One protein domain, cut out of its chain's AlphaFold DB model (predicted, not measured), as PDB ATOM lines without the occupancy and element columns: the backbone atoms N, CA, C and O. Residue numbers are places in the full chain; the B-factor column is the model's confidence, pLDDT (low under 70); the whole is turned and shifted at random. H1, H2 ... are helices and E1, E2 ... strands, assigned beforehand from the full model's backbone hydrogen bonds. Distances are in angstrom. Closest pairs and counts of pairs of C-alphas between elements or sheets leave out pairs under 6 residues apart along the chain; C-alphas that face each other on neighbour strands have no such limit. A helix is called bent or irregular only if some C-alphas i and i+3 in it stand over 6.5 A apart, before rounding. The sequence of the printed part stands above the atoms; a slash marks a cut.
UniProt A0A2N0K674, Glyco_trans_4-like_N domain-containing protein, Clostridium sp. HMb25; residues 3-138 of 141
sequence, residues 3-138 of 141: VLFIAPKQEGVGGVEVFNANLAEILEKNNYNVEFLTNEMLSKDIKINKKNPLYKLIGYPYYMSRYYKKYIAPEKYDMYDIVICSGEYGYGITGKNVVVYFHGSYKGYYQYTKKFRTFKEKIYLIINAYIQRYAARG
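AT A GLANCE: This is residues 3 to 138 of the 141 residues of the protein "Glyco_trans_4-like_N domain-containing protein" of Clostridium sp. HMb25 (UniProt A0A2N0K674). A four-stranded parallel sheet has the helix H1 laid along its strands on one face and the short helix H6 on the opposite face, with H4 packed on H6. The helical hairpin of H7 and H8 extends this body lengthwise: H7 lies at the end of the long axis away from the sheet, the last turn of H8 comes back to H6 and the edge strand E4, and H3 packs on H8. The printed part has 136 residues with eight named helices and four named strands, in the order E1 H1 E2 H2 H3 H4 H5 E3 H6 E4 H7 H8; the sheet runs E2 E1 E3 E4, all parallel, and the class is mixed, helices and strands. The whole is compact, with a radius of gyration of the C-alphas of 15.4 A, and elongated, with spans of 48 by 30 by 28 A.

IN THESE COORDINATES: The sheet has E2, residues 33 to 38, 16.3 A long; E1, residues 3 to 7, 12.6 A; E3, residues 82 to 86, 13.2 A; and E4, residues 98 to 101, 10.0 A. C-alpha 3, where E1 begins, is at (-38.741, 36.295, -41.754). H1, residues 15 to 29, is 21.0 A long, and H6 has residues 87 to 90. H6 is neither bent nor irregular, but only just: C-alphas 87 and 90 are 6.2 A apart. H4, residues 60 to 71, is 16.4 A long; H2 has residues 39 to 43, H3 residues 53 to 58 and H5 residues 74 to 77. H7, residues 106 to 116, is 14.8 A long and irregular, with C-alphas 112 and 115 7.9 A apart. H8, residues 119 to 135, is the longest helix at 24.4 A, and its C-alpha 135 is at (-45.550, 20.735, -35.810).

HOW THE PARTS SIT: E1 is the parallel neighbour of E2 at 22 degrees, with N 5 and O 35 within hydrogen-bond range at 2.8 A. E1 and E3 are parallel at 15 degrees, with N 84 and O 4 at 2.8 A. E3 and E4 are parallel at 28 degrees, with N 99 and O 83 at 2.8 A. H1 is on the sheet over E2 and E1, at a height of 9.9 A, along the strands at 10 degrees to E1 on the local plane. H6 is on the opposite face at a height of 5.2 A, over none of the strands. E1, H1, E2 and E3, H6, E4 are strand-helix-strand units, two parallel neighbour strands with a helix between, each with a right-handed crossover. H4 touches H6 with residues 61 to 65 alone; their closest C-alphas, those of Ser 65 and Tyr 89, are 5.4 A apart. H8 is the hub, touching three helices. It touches H6 with residues 128 to 135 alone, closest at the C-alphas of Gly 90 and Ala 135, 4.7 A apart, and grazes the sheet with residues 132 to 135. H7 and H8 form a hairpin at a shallow tilt of 9 degrees, opposite ways, with the C-alphas of Tyr 106 and Ala 129 closest at 4.9 A. H3 touches H8 at a steep tilt of 58 degrees, the same way, with the C-alphas of Leu 57 and Tyr 124 closest at 5.7 A. H1, H2 and H5 touch no helix. In H1, H2, H3 and H8 every O i to N i+4 pair is within hydrogen-bond range; in H4 it is 7 of 8 and in H7 5 of 7, while H5 and H6 are too short for such a pair.

THE WHOLE: The two C-alphas farthest apart, those of Asn 31 and Lys 115, are 48.3 A from each other. The printed part has no cut, and no link is long. The mean pLDDT of the printed part is 84.5; residue 45, residues 70 to 76 and residue 138 are under 70.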
ATOM      1  N   VAL A   3     -38.233  37.162 -42.815       93.56
ATOM      2  CA  VAL A   3     -38.741  36.295 -41.754       93.56
ATOM      3  C   VAL A   3     -40.261  36.325 -41.779       93.56
ATOM      4  O   VAL A   3     -40.862  37.391 -41.681       93.56
ATOM      5  N   LEU A   4     -40.884  35.154 -41.863       92.19
ATOM      6  CA  LEU A   4     -42.333  35.013 -41.760       92.19
ATOM      7  C   LEU A   4     -42.726  34.489 -40.379       92.19
ATOM      8  O   LEU A   4     -42.336  33.387 -40.006       92.19
ATOM      9  N   PHE A   5     -43.578  35.217 -39.666       92.31
ATOM     10  CA  PHE A   5     -44.254  34.741 -38.464       92.31
ATOM     11  C   PHE A   5     -45.611  34.132 -38.786       92.31
ATOM     12  O   PHE A   5     -46.485  34.786 -39.349       92.31
ATOM     13  N   ILE A   6     -45.835  32.899 -38.335       89.75
ATOM     14  CA  ILE A   6     -47.148  32.248 -38.353       89.75
ATOM     15  C   ILE A   6     -47.667  32.193 -36.921       89.75
ATOM     16  O   ILE A   6     -47.170  31.436 -36.082       89.75
ATOM     17  N   ALA A   7     -48.668  33.020 -36.637       89.31
ATOM     18  CA  ALA A   7     -49.115  33.306 -35.279       89.31
ATOM     19  C   ALA A   7     -50.638  33.472 -35.204       89.31
ATOM     20  O   ALA A   7     -51.287  33.764 -36.207       89.31
ATOM     21  N   PRO A   8     -51.257  33.342 -34.019       83.44
ATOM     22  CA  PRO A   8     -52.687  33.585 -33.900       83.44
ATOM     23  C   PRO A   8     -53.061  35.044 -34.169       83.44
ATOM     24  O   PRO A   8     -54.054  35.309 -34.845       83.44
ATOM     25  N   LYS A   9     -52.256  35.975 -33.662       83.38
ATOM     26  CA  LYS A   9     -52.407  37.423 -33.802       83.38
ATOM     27  C   LYS A   9     -51.027  38.068 -33.858       83.38
ATOM     28  O   LYS A   9     -50.057  37.458 -33.404       83.38
ATOM     29  N   GLN A  10     -50.974  39.274 -34.407       79.19
ATOM     30  CA  GLN A  10     -49.770  40.104 -34.398       79.19
ATOM     31  C   GLN A  10     -49.632  40.821 -33.051       79.19
ATOM     32  O   GLN A  10     -48.571  40.777 -32.443       79.19
ATOM     33  N   GLU A  11     -50.730  41.388 -32.545       77.56
ATOM     34  CA  GLU A  11     -50.760  42.143 -31.290       77.56
ATOM     35  C   GLU A  11     -51.826  41.610 -30.322       77.56
ATOM     36  O   GLU A  11     -52.853  41.042 -30.718       77.56
ATOM     37  N   GLY A  12     -51.583  41.793 -29.024       78.44
ATOM     38  CA  GLY A  12     -52.505  41.410 -27.961       78.44
ATOM     39  C   GLY A  12     -51.871  41.463 -26.572       78.44
ATOM     40  O   GLY A  12     -50.668  41.635 -26.423       78.44
ATOM     41  N   VAL A  13     -52.704  41.292 -25.543       83.94
ATOM     42  CA  VAL A  13     -52.282  41.322 -24.126       83.94
ATOM     43  C   VAL A  13     -51.898  39.946 -23.568       83.94
ATOM     44  O   VAL A  13     -51.567  39.823 -22.391       83.94
ATOM     45  N   GLY A  14     -51.992  38.887 -24.375       85.56
ATOM     46  CA  GLY A  14     -51.620  37.537 -23.959       85.56
ATOM     47  C   GLY A  14     -50.110  37.307 -24.048       85.56
ATOM     48  O   GLY A  14     -49.401  37.967 -24.801       85.56
ATOM     49  N   GLY A  15     -49.598  36.351 -23.265       86.88
ATOM     50  CA  GLY A  15     -48.155  36.085 -23.202       86.88
ATOM     51  C   GLY A  15     -47.548  35.609 -24.528       86.88
ATOM     52  O   GLY A  15     -46.378  35.871 -24.788       86.88
ATOM     53  N   VAL A  16     -48.338  34.944 -25.377       86.44
ATOM     54  CA  VAL A  16     -47.916  34.527 -26.724       86.44
ATOM     55  C   VAL A  16     -47.776  35.749 -27.624       86.44
ATOM     56  O   VAL A  16     -46.761  35.922 -28.286       86.44
ATOM     57  N   GLU A  17     -48.780  36.619 -27.618       88.00
ATOM     58  CA  GLU A  17     -48.815  37.825 -28.435       88.00
ATOM     59  C   GLU A  17     -47.688  38.792 -28.050       88.00
ATOM     60  O   GLU A  17     -46.962  39.254 -28.925       88.00
ATOM     61  N   VAL A  18     -47.470  39.009 -26.748       91.06
ATOM     62  CA  VAL A  18     -46.365  39.840 -26.244       91.06
ATOM     63  C   VAL A  18     -45.006  39.259 -26.635       91.06
ATOM     64  O   VAL A  18     -44.120  39.997 -27.059       91.06
ATOM     65  N   PHE A  19     -44.822  37.938 -26.538       91.31
ATOM     66  CA  PHE A  19     -43.578  37.305 -26.977       91.31
ATOM     67  C   PHE A  19     -43.333  37.506 -28.478       91.31
ATOM     68  O   PHE A  19     -42.218  37.841 -28.870       91.31
ATOM     69  N   ASN A  20     -44.363  37.324 -29.308       90.94
ATOM     70  CA  ASN A  20     -44.253  37.472 -30.760       90.94
ATOM     71  C   ASN A  20     -43.898  38.907 -31.151       90.94
ATOM     72  O   ASN A  20     -43.013  39.102 -31.981       90.94
ATOM     73  N   ALA A  21     -44.548  39.890 -30.522       91.25
ATOM     74  CA  ALA A  21     -44.269  41.304 -30.738       91.25
ATOM     75  C   ALA A  21     -42.826  41.657 -30.344       91.25
ATOM     76  O   ALA A  21     -42.093  42.223 -31.151       91.25
ATOM     77  N   ASN A  22     -42.377  41.231 -29.157       93.00
ATOM     78  CA  ASN A  22     -41.009  41.480 -28.698       93.00
ATOM     79  C   ASN A  22     -39.965  40.820 -29.612       93.00
ATOM     80  O   ASN A  22     -38.923  41.408 -29.896       93.00
ATOM     81  N   LEU A  23     -40.218  39.589 -30.070       92.94
ATOM     82  CA  LEU A  23     -39.297  38.896 -30.964       92.94
ATOM     83  C   LEU A  23     -39.236  39.571 -32.341       92.94
ATOM     84  O   LEU A  23     -38.142  39.723 -32.880       92.94
ATOM     85  N   ALA A  24     -40.375  40.002 -32.886       94.31
ATOM     86  CA  ALA A  24     -40.414  40.765 -34.129       94.31
ATOM     87  C   ALA A  24     -39.657  42.091 -34.001       94.31
ATOM     88  O   ALA A  24     -38.789  42.357 -34.826       94.31
ATOM     89  N   GLU A  25     -39.871  42.846 -32.920       95.38
ATOM     90  CA  GLU A  25     -39.156  44.101 -32.663       95.38
ATOM     91  C   GLU A  25     -37.633  43.886 -32.593       95.38
ATOM     92  O   GLU A  25     -36.856  44.658 -33.159       95.38
ATOM     93  N   ILE A  26     -37.177  42.821 -31.922       96.19
ATOM     94  CA  ILE A  26     -35.752  42.465 -31.884       96.19
ATOM     95  C   ILE A  26     -35.240  42.169 -33.296       96.19
ATOM     96  O   ILE A  26     -34.151  42.618 -33.653       96.19
ATOM     97  N   LEU A  27     -35.991  41.420 -34.102       95.75
ATOM     98  CA  LEU A  27     -35.572  41.064 -35.454       95.75
ATOM     99  C   LEU A  27     -35.517  42.290 -36.378       95.75
ATOM    100  O   LEU A  27     -34.523  42.487 -37.077       95.75
ATOM    101  N   GLU A  28     -36.523  43.156 -36.324       96.06
ATOM    102  CA  GLU A  28     -36.568  44.411 -37.080       96.06
ATOM    103  C   GLU A  28     -35.407  45.340 -36.695       96.06
ATOM    104  O   GLU A  28     -34.718  45.864 -37.572       96.06
ATOM    105  N   LYS A  29     -35.088  45.458 -35.395       97.38
ATOM    106  CA  LYS A  29     -33.904  46.199 -34.909       97.38
ATOM    107  C   LYS A  29     -32.580  45.647 -35.439       97.38
ATOM    108  O   LYS A  29     -31.593  46.377 -35.491       97.38
ATOM    109  N   ASN A  30     -32.549  44.377 -35.833       96.88
ATOM    110  CA  ASN A  30     -31.398  43.734 -36.463       96.88
ATOM    111  C   ASN A  30     -31.466  43.766 -38.007       96.88
ATOM    112  O   ASN A  30     -30.732  43.032 -38.667       96.88
ATOM    113  N   ASN A  31     -32.300  44.636 -38.592       96.31
ATOM    114  CA  ASN A  31     -32.493  44.812 -40.038       96.31
ATOM    115  C   ASN A  31     -33.036  43.564 -40.761       96.31
ATOM    116  O   ASN A  31     -32.770  43.349 -41.950       96.31
ATOM    117  N   TYR A  32     -33.793  42.720 -40.058       96.06
ATOM    118  CA  TYR A  32     -34.585  41.670 -40.694       96.06
ATOM    119  C   TYR A  32     -35.940  42.228 -41.141       96.06
ATOM    120  O   TYR A  32     -36.542  43.038 -40.445       96.06
ATOM    121  N   ASN A  33     -36.421  41.784 -42.303       94.94
ATOM    122  CA  ASN A  33     -37.762  42.104 -42.783       94.94
ATOM    123  C   ASN A  33     -38.738  41.087 -42.189       94.94
ATOM    124  O   ASN A  33     -38.611  39.894 -42.476       94.94
ATOM    125  N   VAL A  34     -39.662  41.538 -41.343       94.31
ATOM    126  CA  VAL A  34     -40.580  40.668 -40.604       94.31
ATOM    127  C   VAL A  34     -41.994  40.821 -41.153       94.31
ATOM    128  O   VAL A  34     -42.570  41.903 -41.149       94.31
ATOM    129  N   GLU A  35     -42.576  39.709 -41.587       92.56
ATOM    130  CA  GLU A  35     -43.964  39.641 -42.032       92.56
ATOM    131  C   GLU A  35     -44.767  38.709 -41.132       92.56
ATOM    132  O   GLU A  35     -44.258  37.707 -40.631       92.56
ATOM    133  N   PHE A  36     -46.049  39.010 -40.951       90.50
ATOM    134  CA  PHE A  36     -46.956  38.196 -40.152       90.50
ATOM    135  C   PHE A  36     -48.046  37.587 -41.027       90.50
ATOM    136  O   PHE A  36     -48.739  38.289 -41.757       90.50
ATOM    137  N   LEU A  37     -48.267  36.284 -40.870       88.31
ATOM    138  CA  LEU A  37     -49.458  35.593 -41.339       88.31
ATOM    139  C   LEU A  37     -50.278  35.129 -40.136       88.31
ATOM    140  O   LEU A  37     -49.980  34.123 -39.484       88.31
ATOM    141  N   THR A  38     -51.340  35.879 -39.841       87.19
ATOM    142  CA  THR A  38     -52.140  35.671 -38.631       87.19
ATOM    143  C   THR A  38     -53.493  35.033 -38.891       87.19
ATOM    144  O   THR A  38     -54.041  35.105 -39.994       87.19
ATOM    145  N   ASN A  39     -54.080  34.435 -37.850       82.31
ATOM    146  CA  ASN A  39     -55.458  33.960 -37.935       82.31
ATOM    147  C   ASN A  39     -56.426  35.109 -38.222       82.31
ATOM    148  O   ASN A  39     -57.407  34.906 -38.925       82.31
ATOM    149  N   GLU A  40     -56.165  36.305 -37.692       78.12
ATOM    150  CA  GLU A  40     -57.001  37.484 -37.918       78.12
ATOM    151  C   GLU A  40     -57.056  37.868 -39.398       78.12
ATOM    152  O   GLU A  40     -58.148  38.019 -39.952       78.12
ATOM    153  N   MET A  41     -55.895  37.924 -40.055       81.56
ATOM    154  CA  MET A  41     -55.794  38.180 -41.492       81.56
ATOM    155  C   MET A  41     -56.571  37.138 -42.296       81.56
ATOM    156  O   MET A  41     -57.370  37.488 -43.159       81.56
ATOM    157  N   LEU A  42     -56.404  35.862 -41.950       77.25
ATOM    158  CA  LEU A  42     -57.059  34.766 -42.652       77.25
ATOM    159  C   LEU A  42     -58.559  34.628 -42.345       77.25
ATOM    160  O   LEU A  42     -59.329  34.143 -43.171       77.25
ATOM    161  N   SER A  43     -59.003  35.039 -41.158       72.31
ATOM    162  CA  SER A  43     -60.390  34.868 -40.709       72.31
ATOM    163  C   SER A  43     -61.399  35.679 -41.522       72.31
ATOM    164  O   SER A  43     -62.574  35.315 -41.555       72.31
ATOM    165  N   LYS A  44     -60.942  36.735 -42.208       71.25
ATOM    166  CA  LYS A  44     -61.762  37.533 -43.130       71.25
ATOM    167  C   LYS A  44     -62.201  36.718 -44.349       71.25
ATOM    168  O   LYS A  44     -63.331  36.866 -44.806       71.25
ATOM    169  N   ASP A  45     -61.356  35.791 -44.790       69.12
ATOM    170  CA  ASP A  45     -61.574  35.010 -46.007       69.12
ATOM    171  C   ASP A  45     -62.042  33.572 -45.721       69.12
ATOM    172  O   ASP A  45     -62.581  32.886 -46.596       69.12
ATOM    173  N   ILE A  46     -61.880  33.096 -44.481       70.94
ATOM    174  CA  ILE A  46     -62.213  31.725 -44.090       70.94
ATOM    175  C   ILE A  46     -63.528  31.664 -43.313       70.94
ATOM    176  O   ILE A  46     -63.618  32.005 -42.133       70.94
ATOM    177  N   LYS A  47     -64.541  31.041 -43.922       71.62
ATOM    178  CA  LYS A  47     -65.770  30.645 -43.221       71.62
ATOM    179  C   LYS A  47     -65.575  29.323 -42.472       71.62
ATOM    180  O   LYS A  47     -65.859  28.248 -43.000       71.62
ATOM    181  N   ILE A  48     -65.125  29.383 -41.216       72.38
ATOM    182  CA  ILE A  48     -65.075  28.192 -40.352       72.38
ATOM    183  C   ILE A  48     -66.479  27.859 -39.846       72.38
ATOM    184  O   ILE A  48     -67.079  28.603 -39.065       72.38
ATOM    185  N   ASN A  49     -66.991  26.688 -40.226       76.81
ATOM    186  CA  ASN A  49     -68.228  26.168 -39.656       76.81
ATOM    187  C   ASN A  49     -67.993  25.692 -38.210       76.81
ATOM    188  O   ASN A  49     -67.693  24.524 -37.966       76.81
ATOM    189  N   LYS A  50     -68.192  26.592 -37.239       78.19
ATOM    190  CA  LYS A  50     -68.081  26.305 -35.794       78.19
ATOM    191  C   LYS A  50     -69.041  25.205 -35.307       78.19
ATOM    192  O   LYS A  50     -68.851  24.662 -34.217       78.19
ATOM    193  N   LYS A  51     -70.077  24.860 -36.088       79.75
ATOM    194  CA  LYS A  51     -70.992  23.751 -35.776       79.75
ATOM    195  C   LYS A  51     -70.411  22.381 -36.154       79.75
ATOM    196  O   LYS A  51     -70.944  21.380 -35.683       79.75
ATOM    197  N   ASN A  52     -69.325  22.322 -36.932       78.62
ATOM    198  CA  ASN A  52     -68.693  21.070 -37.345       78.62
ATOM    199  C   ASN A  52     -68.200  20.258 -36.116       78.62
ATOM    200  O   ASN A  52     -67.469  20.798 -35.280       78.62
ATOM    201  N   PRO A  53     -68.566  18.968 -35.980       75.38
ATOM    202  CA  PRO A  53     -68.100  18.114 -34.887       75.38
ATOM    203  C   PRO A  53     -66.573  17.982 -34.802       75.38
ATOM    204  O   PRO A  53     -66.034  17.996 -33.695       75.38
ATOM    205  N   LEU A  54     -65.864  17.934 -35.940       71.56
ATOM    206  CA  LEU A  54     -64.396  17.912 -35.964       71.56
ATOM    207  C   LEU A  54     -63.815  19.193 -35.356       71.56
ATOM    208  O   LEU A  54     -62.846  19.127 -34.607       71.56
ATOM    209  N   TYR A  55     -64.425  20.352 -35.622       74.69
ATOM    210  CA  TYR A  55     -64.000  21.627 -35.035       74.69
ATOM    211  C   TYR A  55     -64.100  21.601 -33.510       74.69
ATOM    212  O   TYR A  55     -63.183  22.023 -32.811       74.69
ATOM    213  N   LYS A  56     -65.187  21.031 -32.984       70.88
ATOM    214  CA  LYS A  56     -65.404  20.896 -31.537       70.88
ATOM    215  C   LYS A  56     -64.467  19.892 -30.862       70.88
ATOM    216  O   LYS A  56     -64.380  19.916 -29.634       70.88
ATOM    217  N   LEU A  57     -63.852  18.994 -31.629       71.38
ATOM    218  CA  LEU A  57     -63.002  17.918 -31.126       71.38
ATOM    219  C   LEU A  57     -61.514  18.261 -31.231       71.38
ATOM    220  O   LEU A  57     -60.769  18.077 -30.274       71.38
ATOM    221  N   ILE A  58     -61.099  18.757 -32.395       72.31
ATOM    222  CA  ILE A  58     -59.697  18.987 -32.754       72.31
ATOM    223  C   ILE A  58     -59.288  20.434 -32.444       72.31
ATOM    224  O   ILE A  58     -58.149  20.698 -32.064       72.31
ATOM    225  N   GLY A  59     -60.240  21.366 -32.522       74.06
ATOM    226  CA  GLY A  59     -60.030  22.766 -32.179       74.06
ATOM    227  C   GLY A  59     -59.624  23.654 -33.348       74.06
ATOM    228  O   GLY A  59     -59.320  23.209 -34.454       74.06
ATOM    229  N   TYR A  60     -59.627  24.952 -33.059       74.88
ATOM    230  CA  TYR A  60     -59.280  26.021 -33.990       74.88
ATOM    231  C   TYR A  60     -57.847  25.924 -34.557       74.88
ATOM    232  O   TYR A  60     -57.715  26.105 -35.769       74.88
ATOM    233  N   PRO A  61     -56.799  25.560 -33.779       70.38
ATOM    234  CA  PRO A  61     -55.426  25.525 -34.295       70.38
ATOM    235  C   PRO A  61     -55.233  24.576 -35.481       70.38
ATOM    236  O   PRO A  61     -54.643  24.960 -36.483       70.38
ATOM    237  N   TYR A  62     -55.819  23.375 -35.424       75.06
ATOM    238  CA  TYR A  62     -55.762  22.415 -36.532       75.06
ATOM    239  C   TYR A  62     -56.495  22.887 -37.786       75.06
ATOM    240  O   TYR A  62     -56.093  22.600 -38.912       75.06
ATOM    241  N   TYR A  63     -57.628  23.568 -37.617       77.06
ATOM    242  CA  TYR A  63     -58.339  24.100 -38.773       77.06
ATOM    243  C   TYR A  63     -57.492  25.172 -39.447       77.06
ATOM    244  O   TYR A  63     -57.278  25.099 -40.653       77.06
ATOM    245  N   MET A  64     -56.956  26.105 -38.661       76.56
ATOM    246  CA  MET A  64     -56.126  27.190 -39.172       76.56
ATOM    247  C   MET A  64     -54.838  26.701 -39.823       76.56
ATOM    248  O   MET A  64     -54.494  27.176 -40.900       76.56
ATOM    249  N   SER A  65     -54.199  25.675 -39.264       71.56
ATOM    250  CA  SER A  65     -53.002  25.063 -39.845       71.56
ATOM    251  C   SER A  65     -53.230  24.530 -41.268       71.56
ATOM    252  O   SER A  65     -52.389  24.700 -42.149       71.56
ATOM    253  N   ARG A  66     -54.413  23.962 -41.554       72.75
ATOM    254  CA  ARG A  66     -54.777  23.550 -42.924       72.75
ATOM    255  C   ARG A  66     -54.956  24.733 -43.868       72.75
ATOM    256  O   ARG A  66     -54.698  24.590 -45.062       72.75
ATOM    257  N   TYR A  67     -55.419  25.869 -43.357       75.81
ATOM    258  CA  TYR A  67     -55.570  27.071 -44.161       75.81
ATOM    259  C   TYR A  67     -54.229  27.747 -44.419       75.81
ATOM    260  O   TYR A  67     -53.988  28.099 -45.565       75.81
ATOM    261  N   TYR A  68     -53.322  27.834 -43.445       75.56
ATOM    262  CA  TYR A  68     -51.975  28.367 -43.682       75.56
ATOM    263  C   TYR A  68     -51.286  27.667 -44.864       75.56
ATOM    264  O   TYR A  68     -50.823  28.336 -45.785       75.56
ATOM    265  N   LYS A  69     -51.383  26.330 -44.941       70.25
ATOM    266  CA  LYS A  69     -50.908  25.543 -46.096       70.25
ATOM    267  C   LYS A  69     -51.553  25.931 -47.436       70.25
ATOM    268  O   LYS A  69     -50.933  25.784 -48.481       70.25
ATOM    269  N   LYS A  70     -52.817  26.354 -47.429       68.69
ATOM    270  CA  LYS A  70     -53.546  26.748 -48.644       68.69
ATOM    271  C   LYS A  70     -53.211  28.179 -49.076       68.69
ATOM    272  O   LYS A  70     -53.185  28.447 -50.272       68.69
ATOM    273  N   TYR A  71     -53.018  29.090 -48.123       67.06
ATOM    274  CA  TYR A  71     -52.783  30.512 -48.399       67.06
ATOM    275  C   TYR A  71     -51.334  30.810 -48.780       67.06
ATOM    276  O   TYR A  71     -51.087  31.663 -49.633       67.06
ATOM    277  N   ILE A  72     -50.385  30.080 -48.201       66.88
ATOM    278  CA  ILE A  72     -48.996  30.090 -48.642       66.88
ATOM    279  C   ILE A  72     -48.744  28.738 -49.301       66.88
ATOM    280  O   ILE A  72     -48.563  27.725 -48.622       66.88
ATOM    281  N   ALA A  73     -48.797  28.721 -50.636       61.62
ATOM    282  CA  ALA A  73     -48.304  27.591 -51.412       61.62
ATOM    283  C   ALA A  73     -46.843  27.306 -51.009       61.62
ATOM    284  O   ALA A  73     -46.139  28.257 -50.668       61.62
ATOM    285  N   PRO A  74     -46.373  26.046 -51.031       62.69
ATOM    286  CA  PRO A  74     -45.007  25.698 -50.645       62.69
ATOM    287  C   PRO A  74     -43.935  26.617 -51.247       62.69
ATOM    288  O   PRO A  74     -43.079  27.103 -50.515       62.69
ATOM    289  N   GLU A  75     -44.076  26.971 -52.530       62.44
ATOM    290  CA  GLU A  75     -43.181  27.904 -53.230       62.44
ATOM    291  C   GLU A  75     -43.085  29.314 -52.613       62.44
ATOM    292  O   GLU A  75     -42.090  30.006 -52.806       62.44
ATOM    293  N   LYS A  76     -44.091  29.757 -51.853       66.38
ATOM    294  CA  LYS A  76     -44.060  31.042 -51.147       66.38
ATOM    295  C   LYS A  76     -43.341  30.965 -49.799       66.38
ATOM    296  O   LYS A  76     -42.865  31.999 -49.348       66.38
ATOM    297  N   TYR A  77     -43.226  29.794 -49.155       70.12
ATOM    298  CA  TYR A  77     -42.376  29.669 -47.957       70.12
ATOM    299  C   TYR A  77     -40.901  29.825 -48.315       70.12
ATOM    300  O   TYR A  77     -40.152  30.403 -47.535       70.12
ATOM    301  N   ASP A  78     -40.510  29.380 -49.511       71.44
ATOM    302  CA  ASP A  78     -39.133  29.477 -50.003       71.44
ATOM    303  C   ASP A  78     -38.708  30.920 -50.342       71.44
ATOM    304  O   ASP A  78     -37.524  31.179 -50.543       71.44
ATOM    305  N   MET A  79     -39.647  31.877 -50.368       82.62
ATOM    306  CA  MET A  79     -39.332  33.312 -50.452       82.62
ATOM    307  C   MET A  79     -38.806  33.883 -49.127       82.62
ATOM    308  O   MET A  79     -38.197  34.958 -49.116       82.62
ATOM    309  N   TYR A  80     -39.061  33.190 -48.017       88.50
ATOM    310  CA  TYR A  80     -38.605  33.586 -46.695       88.50
ATOM    311  C   TYR A  80     -37.357  32.795 -46.320       88.50
ATOM    312  O   TYR A  80     -37.285  31.577 -46.482       88.50
ATOM    313  N   ASP A  81     -36.376  33.492 -45.757       90.56
ATOM    314  CA  ASP A  81     -35.157  32.859 -45.268       90.56
ATOM    315  C   ASP A  81     -35.440  32.013 -44.022       90.56
ATOM    316  O   ASP A  81     -34.779  30.996 -43.809       90.56
ATOM    317  N   ILE A  82     -36.401  32.442 -43.191       90.94
ATOM    318  CA  ILE A  82     -36.847  31.752 -41.974       90.94
ATOM    319  C   ILE A  82     -38.368  31.879 -41.837       90.94
ATOM    320  O   ILE A  82     -38.930  32.965 -41.972       90.94
ATOM    321  N   VAL A  83     -39.029  30.779 -41.476       90.56
ATOM    322  CA  VAL A  83     -40.433  30.775 -41.047       90.56
ATOM    323  C   VAL A  83     -40.493  30.421 -39.566       90.56
ATOM    324  O   VAL A  83     -40.039  29.353 -39.164       90.56
ATOM    325  N   ILE A  84     -41.055  31.300 -38.744       92.38
ATOM    326  CA  ILE A  84     -41.193  31.114 -37.300       92.38
ATOM    327  C   ILE A  84     -42.668  30.874 -36.967       92.38
ATOM    328  O   ILE A  84     -43.526  31.724 -37.191       92.38
ATOM    329  N   CYS A  85     -42.985  29.704 -36.423       90.50
ATOM    330  CA  CYS A  85     -44.348  29.298 -36.107       90.50
ATOM    331  C   CYS A  85     -44.588  29.247 -34.597       90.50
ATOM    332  O   CYS A  85     -43.891  28.542 -33.862       90.50
ATOM    333  N   SER A  86     -45.651  29.916 -34.158       90.06
ATOM    334  CA  SER A  86     -46.138  29.860 -32.782       90.06
ATOM    335  C   SER A  86     -46.837  28.522 -32.524       90.06
ATOM    336  O   SER A  86     -47.982  28.310 -32.916       90.06
ATOM    337  N   GLY A  87     -46.173  27.614 -31.826       88.06
ATOM    338  CA  GLY A  87     -46.735  26.361 -31.335       88.06
ATOM    339  C   GLY A  87     -47.384  25.502 -32.422       88.06
ATOM    340  O   GLY A  87     -46.749  25.031 -33.362       88.06
ATOM    341  N   GLU A  88     -48.680  25.261 -32.278       85.69
ATOM    342  CA  GLU A  88     -49.461  24.340 -33.109       85.69
ATOM    343  C   GLU A  88     -49.677  24.873 -34.523       85.69
ATOM    344  O   GLU A  88     -49.981  24.096 -35.429       85.69
ATOM    345  N   TYR A  89     -49.498  26.178 -34.733       85.75
ATOM    346  CA  TYR A  89     -49.644  26.800 -36.046       85.75
ATOM    347  C   TYR A  89     -48.512  26.421 -37.012       85.75
ATOM    348  O   TYR A  89     -48.655  26.629 -38.211       85.75
ATOM    349  N   GLY A  90     -47.441  25.781 -36.522       86.06
ATOM    350  CA  GLY A  90     -46.438  25.129 -37.368       86.06
ATOM    351  C   GLY A  90     -46.898  23.797 -37.973       86.06
ATOM    352  O   GLY A  90     -46.194  23.210 -38.791       86.06
ATOM    353  N   TYR A  91     -48.068  23.276 -37.588       84.38
ATOM    354  CA  TYR A  91     -48.546  21.994 -38.096       84.38
ATOM    355  C   TYR A  91     -48.804  22.043 -39.608       84.38
ATOM    356  O   TYR A  91     -49.686  22.750 -40.088       84.38
ATOM    357  N   GLY A  92     -48.073  21.230 -40.369       78.56
ATOM    358  CA  GLY A  92     -48.236  21.157 -41.822       78.56
ATOM    359  C   GLY A  92     -47.564  22.283 -42.605       78.56
ATOM    360  O   GLY A  92     -47.777  22.359 -43.816       78.56
ATOM    361  N   ILE A  93     -46.762  23.112 -41.934       81.56
ATOM    362  CA  ILE A  93     -45.833  24.043 -42.566       81.56
ATOM    363  C   ILE A  93     -44.571  23.268 -42.929       81.56
ATOM    364  O   ILE A  93     -43.983  22.594 -42.085       81.56
ATOM    365  N   THR A  94     -44.186  23.344 -44.197       76.06
ATOM    366  CA  THR A  94     -43.021  22.656 -44.753       76.06
ATOM    367  C   THR A  94     -42.115  23.696 -45.387       76.06
ATOM    368  O   THR A  94     -42.586  24.492 -46.196       76.06
ATOM    369  N   GLY A  95     -40.837  23.689 -45.030       74.56
ATOM    370  CA  GLY A  95     -39.841  24.612 -45.564       74.56
ATOM    371  C   GLY A  95     -38.452  24.249 -45.053       74.56
ATOM    372  O   GLY A  95     -38.317  23.471 -44.105       74.56
ATOM    373  N   LYS A  96     -37.413  24.801 -45.682       71.19
ATOM    374  CA  LYS A  96     -36.019  24.473 -45.346       71.19
ATOM    375  C   LYS A  96     -35.604  24.982 -43.960       71.19
ATOM    376  O   LYS A  96     -34.885  24.290 -43.249       71.19
ATOM    377  N   ASN A  97     -36.098  26.158 -43.573       86.88
ATOM    378  CA  ASN A  97     -35.721  26.855 -42.344       86.88
ATOM    379  C   ASN A  97     -36.971  27.218 -41.528       86.88
ATOM    380  O   ASN A  97     -37.361  28.382 -41.440       86.88
ATOM    381  N   VAL A  98     -37.628  26.206 -40.956       88.25
ATOM    382  CA  VAL A  98     -38.812  26.397 -40.105       88.25
ATOM    383  C   VAL A  98     -38.426  26.249 -38.637       88.25
ATOM    384  O   VAL A  98     -37.883  25.225 -38.225       88.25
ATOM    385  N   VAL A  99     -38.749  27.258 -37.835       91.06
ATOM    386  CA  VAL A  99     -38.590  27.253 -36.381       91.06
ATOM    387  C   VAL A  99     -39.969  27.191 -35.749       91.06
ATOM    388  O   VAL A  99     -40.793  28.071 -35.965       91.06
ATOM    389  N   VAL A 100     -40.225  26.176 -34.928       91.00
ATOM    390  CA  VAL A 100     -41.474  26.070 -34.166       91.00
ATOM    391  C   VAL A 100     -41.162  26.205 -32.684       91.00
ATOM    392  O   VAL A 100     -40.416  25.397 -32.131       91.00
ATOM    393  N   TYR A 101     -41.735  27.214 -32.031       91.00
ATOM    394  CA  TYR A 101     -41.557  27.449 -30.596       91.00
ATOM    395  C   TYR A 101     -42.865  27.204 -29.854       91.00
ATOM    396  O   TYR A 101     -43.932  27.630 -30.283       91.00
ATOM    397  N   PHE A 102     -42.796  26.514 -28.718       91.06
ATOM    398  CA  PHE A 102     -43.967  26.183 -27.910       91.06
ATOM    399  C   PHE A 102     -43.908  26.935 -26.583       91.06
ATOM    400  O   PHE A 102     -42.957  26.780 -25.824       91.06
ATOM    401  N   HIS A 103     -44.961  27.687 -26.259       87.50
ATOM    402  CA  HIS A 103     -45.097  28.363 -24.957       87.50
ATOM    403  C   HIS A 103     -45.523  27.427 -23.823       87.50
ATOM    404  O   HIS A 103     -45.543  27.807 -22.656       87.50
ATOM    405  N   GLY A 104     -45.908  26.200 -24.163       90.50
ATOM    406  CA  GLY A 104     -46.350  25.202 -23.210       90.50
ATOM    407  C   GLY A 104     -46.553  23.851 -23.877       90.50
ATOM    408  O   GLY A 104     -46.509  23.719 -25.099       90.50
ATOM    409  N   SER A 105     -46.793  22.827 -23.062       91.81
ATOM    410  CA  SER A 105     -47.002  21.460 -23.534       91.81
ATOM    411  C   SER A 105     -48.420  20.997 -23.230       91.81
ATOM    412  O   SER A 105     -48.768  20.811 -22.061       91.81
ATOM    413  N   TYR A 106     -49.215  20.708 -24.262       92.44
ATOM    414  CA  TYR A 106     -50.530  20.089 -24.064       92.44
ATOM    415  C   TYR A 106     -50.419  18.701 -23.434       92.44
ATOM    416  O   TYR A 106     -51.276  18.330 -22.634       92.44
ATOM    417  N   LYS A 107     -49.344  17.950 -23.721       94.75
ATOM    418  CA  LYS A 107     -49.077  16.658 -23.071       94.75
ATOM    419  C   LYS A 107     -48.839  16.835 -21.572       94.75
ATOM    420  O   LYS A 107     -49.467  16.133 -20.780       94.75
ATOM    421  N   GLY A 108     -47.960  17.763 -21.191       95.38
ATOM    422  CA  GLY A 108     -47.681  18.058 -19.783       95.38
ATOM    423  C   GLY A 108     -48.932  18.562 -19.060       95.38
ATOM    424  O   GLY A 108     -49.308  18.038 -18.011       95.38
ATOM    425  N   TYR A 109     -49.651  19.495 -19.684       94.75
ATOM    426  CA  TYR A 109     -50.890  20.039 -19.145       94.75
ATOM    427  C   TYR A 109     -51.973  18.965 -18.977       94.75
ATOM    428  O   TYR A 109     -52.618  18.897 -17.928       94.75
ATOM    429  N   TYR A 110     -52.135  18.068 -19.954       95.62
ATOM    430  CA  TYR A 110     -53.006  16.897 -19.847       95.62
ATOM    431  C   TYR A 110     -52.610  16.007 -18.671       95.62
ATOM    432  O   TYR A 110     -53.463  15.677 -17.849       95.62
ATOM    433  N   GLN A 111     -51.335  15.628 -18.559       96.81
ATOM    434  CA  GLN A 111     -50.873  14.741 -17.490       96.81
ATOM    435  C   GLN A 111     -51.166  15.315 -16.101       96.81
ATOM    436  O   GLN A 111     -51.626  14.569 -15.235       96.81
ATOM    437  N   TYR A 112     -50.975  16.624 -15.933       97.06
ATOM    438  CA  TYR A 112     -51.243  17.332 -14.684       97.06
ATOM    439  C   TYR A 112     -52.745  17.432 -14.372       97.06
ATOM    440  O   TYR A 112     -53.180  17.165 -13.255       97.06
ATOM    441  N   THR A 113     -53.568  17.764 -15.370       96.38
ATOM    442  CA  THR A 113     -54.981  18.127 -15.148       96.38
ATOM    443  C   THR A 113     -55.990  17.018 -15.456       96.38
ATOM    444  O   THR A 113     -57.176  17.193 -15.183       96.38
ATOM    445  N   LYS A 114     -55.574  15.856 -15.984       95.69
ATOM    446  CA  LYS A 114     -56.487  14.786 -16.453       95.69
ATOM    447  C   LYS A 114     -57.515  14.321 -15.417       95.69
ATOM    448  O   LYS A 114     -58.582  13.860 -15.811       95.69
ATOM    449  N   LYS A 115     -57.227  14.414 -14.116       96.38
ATOM    450  CA  LYS A 115     -58.175  14.016 -13.060       96.38
ATOM    451  C   LYS A 115     -59.386  14.953 -12.970       96.38
ATOM    452  O   LYS A 115     -60.463  14.497 -12.616       96.38
ATOM    453  N   PHE A 116     -59.226  16.214 -13.365       96.38
ATOM    454  CA  PHE A 116     -60.234  17.274 -13.233       96.38
ATOM    455  C   PHE A 116     -60.962  17.588 -14.546       96.38
ATOM    456  O   PHE A 116     -61.638  18.605 -14.649       96.38
ATOM    457  N   ARG A 117     -60.792  16.748 -15.574       93.31
ATOM    458  CA  ARG A 117     -61.306  17.006 -16.923       93.31
ATOM    459  C   ARG A 117     -62.364  16.022 -17.367       93.31
ATOM    460  O   ARG A 117     -62.259  14.811 -17.134       93.31
ATOM    461  N   THR A 118     -63.310  16.545 -18.134       93.75
ATOM    462  CA  THR A 118     -64.278  15.758 -18.891       93.75
ATOM    463  C   THR A 118     -63.576  14.909 -19.955       93.75
ATOM    464  O   THR A 118     -62.455  15.190 -20.390       93.75
ATOM    465  N   PHE A 119     -64.244  13.850 -20.414       90.75
ATOM    466  CA  PHE A 119     -63.731  12.993 -21.485       90.75
ATOM    467  C   PHE A 119     -63.431  13.777 -22.773       90.75
ATOM    468  O   PHE A 119     -62.399  13.568 -23.408       90.75
ATOM    469  N   LYS A 120     -64.287  14.748 -23.109       87.88
ATOM    470  CA  LYS A 120     -64.109  15.606 -24.283       87.88
ATOM    471  C   LYS A 120     -62.838  16.452 -24.192       87.88
ATOM    472  O   LYS A 120     -62.074  16.505 -25.151       87.88
ATOM    473  N   GLU A 121     -62.583  17.078 -23.047       89.50
ATOM    474  CA  GLU A 121     -61.366  17.876 -22.852       89.50
ATOM    475  C   GLU A 121     -60.106  17.008 -22.856       89.50
ATOM    476  O   GLU A 121     -59.070  17.424 -23.372       89.50
ATOM    477  N   LYS A 122     -60.186  15.785 -22.317       92.69
ATOM    478  CA  LYS A 122     -59.085  14.817 -22.390       92.69
ATOM    479  C   LYS A 122     -58.728  14.507 -23.840       92.69
ATOM    480  O   LYS A 122     -57.556  14.593 -24.192       92.69
ATOM    481  N   ILE A 123     -59.722  14.197 -24.676       90.69
ATOM    482  CA  ILE A 123     -59.498  13.944 -26.104       90.69
ATOM    483  C   ILE A 123     -58.916  15.184 -26.789       90.69
ATOM    484  O   ILE A 123     -57.912  15.065 -27.488       90.69
ATOM    485  N   TYR A 124     -59.486  16.366 -26.543       87.88
ATOM    486  CA  TYR A 124     -58.986  17.625 -27.100       87.88
ATOM    487  C   TYR A 124     -57.493  17.833 -26.805       87.88
ATOM    488  O   TYR A 124     -56.712  18.119 -27.713       87.88
ATOM    489  N   LEU A 125     -57.073  17.653 -25.549       91.44
ATOM    490  CA  LEU A 125     -55.675  17.835 -25.161       91.44
ATOM    491  C   LEU A 125     -54.751  16.768 -25.750       91.44
ATOM    492  O   LEU A 125     -53.629  17.089 -26.132       91.44
ATOM    493  N   ILE A 126     -55.210  15.518 -25.845       91.94
ATOM    494  CA  ILE A 126     -54.452  14.446 -26.504       91.94
ATOM    495  C   ILE A 126     -54.213  14.811 -27.970       91.94
ATOM    496  O   ILE A 126     -53.079  14.754 -28.438       91.94
ATOM    497  N   ILE A 127     -55.258  15.238 -28.680       89.12
ATOM    498  CA  ILE A 127     -55.167  15.646 -30.084       89.12
ATOM    499  C   ILE A 127     -54.201  16.824 -30.247       89.12
ATOM    500  O   ILE A 127     -53.302  16.765 -31.081       89.12
ATOM    501  N   ASN A 128     -54.321  17.861 -29.417       88.44
ATOM    502  CA  ASN A 128     -53.426  19.014 -29.491       88.44
ATOM    503  C   ASN A 128     -51.974  18.662 -29.123       88.44
ATOM    504  O   ASN A 128     -51.048  19.196 -29.726       88.44
ATOM    505  N   ALA A 129     -51.748  17.707 -28.219       91.69
ATOM    506  CA  ALA A 129     -50.411  17.181 -27.950       91.69
ATOM    507  C   ALA A 129     -49.806  16.460 -29.169       91.69
ATOM    508  O   ALA A 129     -48.607  16.583 -29.424       91.69
ATOM    509  N   TYR A 130     -50.621  15.731 -29.942       89.81
ATOM    510  CA  TYR A 130     -50.178  15.168 -31.218       89.81
ATOM    511  C   TYR A 130     -49.853  16.267 -32.228       89.81
ATOM    512  O   TYR A 130     -48.790  16.216 -32.840       89.81
ATOM    513  N   ILE A 131     -50.714  17.277 -32.364       87.31
ATOM    514  CA  ILE A 131     -50.486  18.412 -33.269       87.31
ATOM    515  C   ILE A 131     -49.173  19.125 -32.926       87.31
ATOM    516  O   ILE A 131     -48.357  19.314 -33.823       87.31
ATOM    517  N   GLN A 132     -48.915  19.432 -31.647       89.94
ATOM    518  CA  GLN A 132     -47.639  20.014 -31.208       89.94
ATOM    519  C   GLN A 132     -46.446  19.151 -31.624       89.94
ATOM    520  O   GLN A 132     -45.466  19.643 -32.178       89.94
ATOM    521  N   ARG A 133     -46.538  17.836 -31.400       90.19
ATOM    522  CA  ARG A 133     -45.475  16.899 -31.772       90.19
ATOM    523  C   ARG A 133     -45.215  16.880 -33.279       90.19
ATOM    524  O   ARG A 133     -44.058  16.767 -33.675       90.19
ATOM    525  N   TYR A 134     -46.257  16.936 -34.105       86.62
ATOM    526  CA  TYR A 134     -46.113  16.949 -35.562       86.62
ATOM    527  C   TYR A 134     -45.595  18.292 -36.077       86.62
ATOM    528  O   TYR A 134     -44.693  18.303 -36.909       86.62
ATOM    529  N   ALA A 135     -46.077  19.406 -35.519       86.94
ATOM    530  CA  ALA A 135     -45.550  20.735 -35.810       86.94
ATOM    531  C   ALA A 135     -44.035  20.800 -35.548       86.94
ATOM    532  O   ALA A 135     -43.280  21.219 -36.416       86.94
ATOM    533  N   ALA A 136     -43.566  20.264 -34.416       87.06
ATOM    534  CA  ALA A 136     -42.140  20.228 -34.073       87.06
ATOM    535  C   ALA A 136     -41.270  19.408 -35.047       87.06
ATOM    536  O   ALA A 136     -40.056  19.576 -35.080       87.06
ATOM    537  N   ARG A 137     -41.865  18.479 -35.803       82.75
ATOM    538  CA  ARG A 137     -41.153  17.594 -36.736       82.75
ATOM    539  C   ARG A 137     -41.099  18.138 -38.163       82.75
ATOM    540  O   ARG A 137     -40.513  17.472 -39.008       82.75
ATOM    541  N   GLY A 138     -41.751  19.271 -38.441       65.75
ATOM    542  CA  GLY A 138     -41.864  19.825 -39.796       65.75
ATOM    543  C   GLY A 138     -42.636  18.935 -40.778       65.75
ATOM    544  O   GLY A 138     -42.567  19.157 -41.980       65.75
TER     545      GLY A 138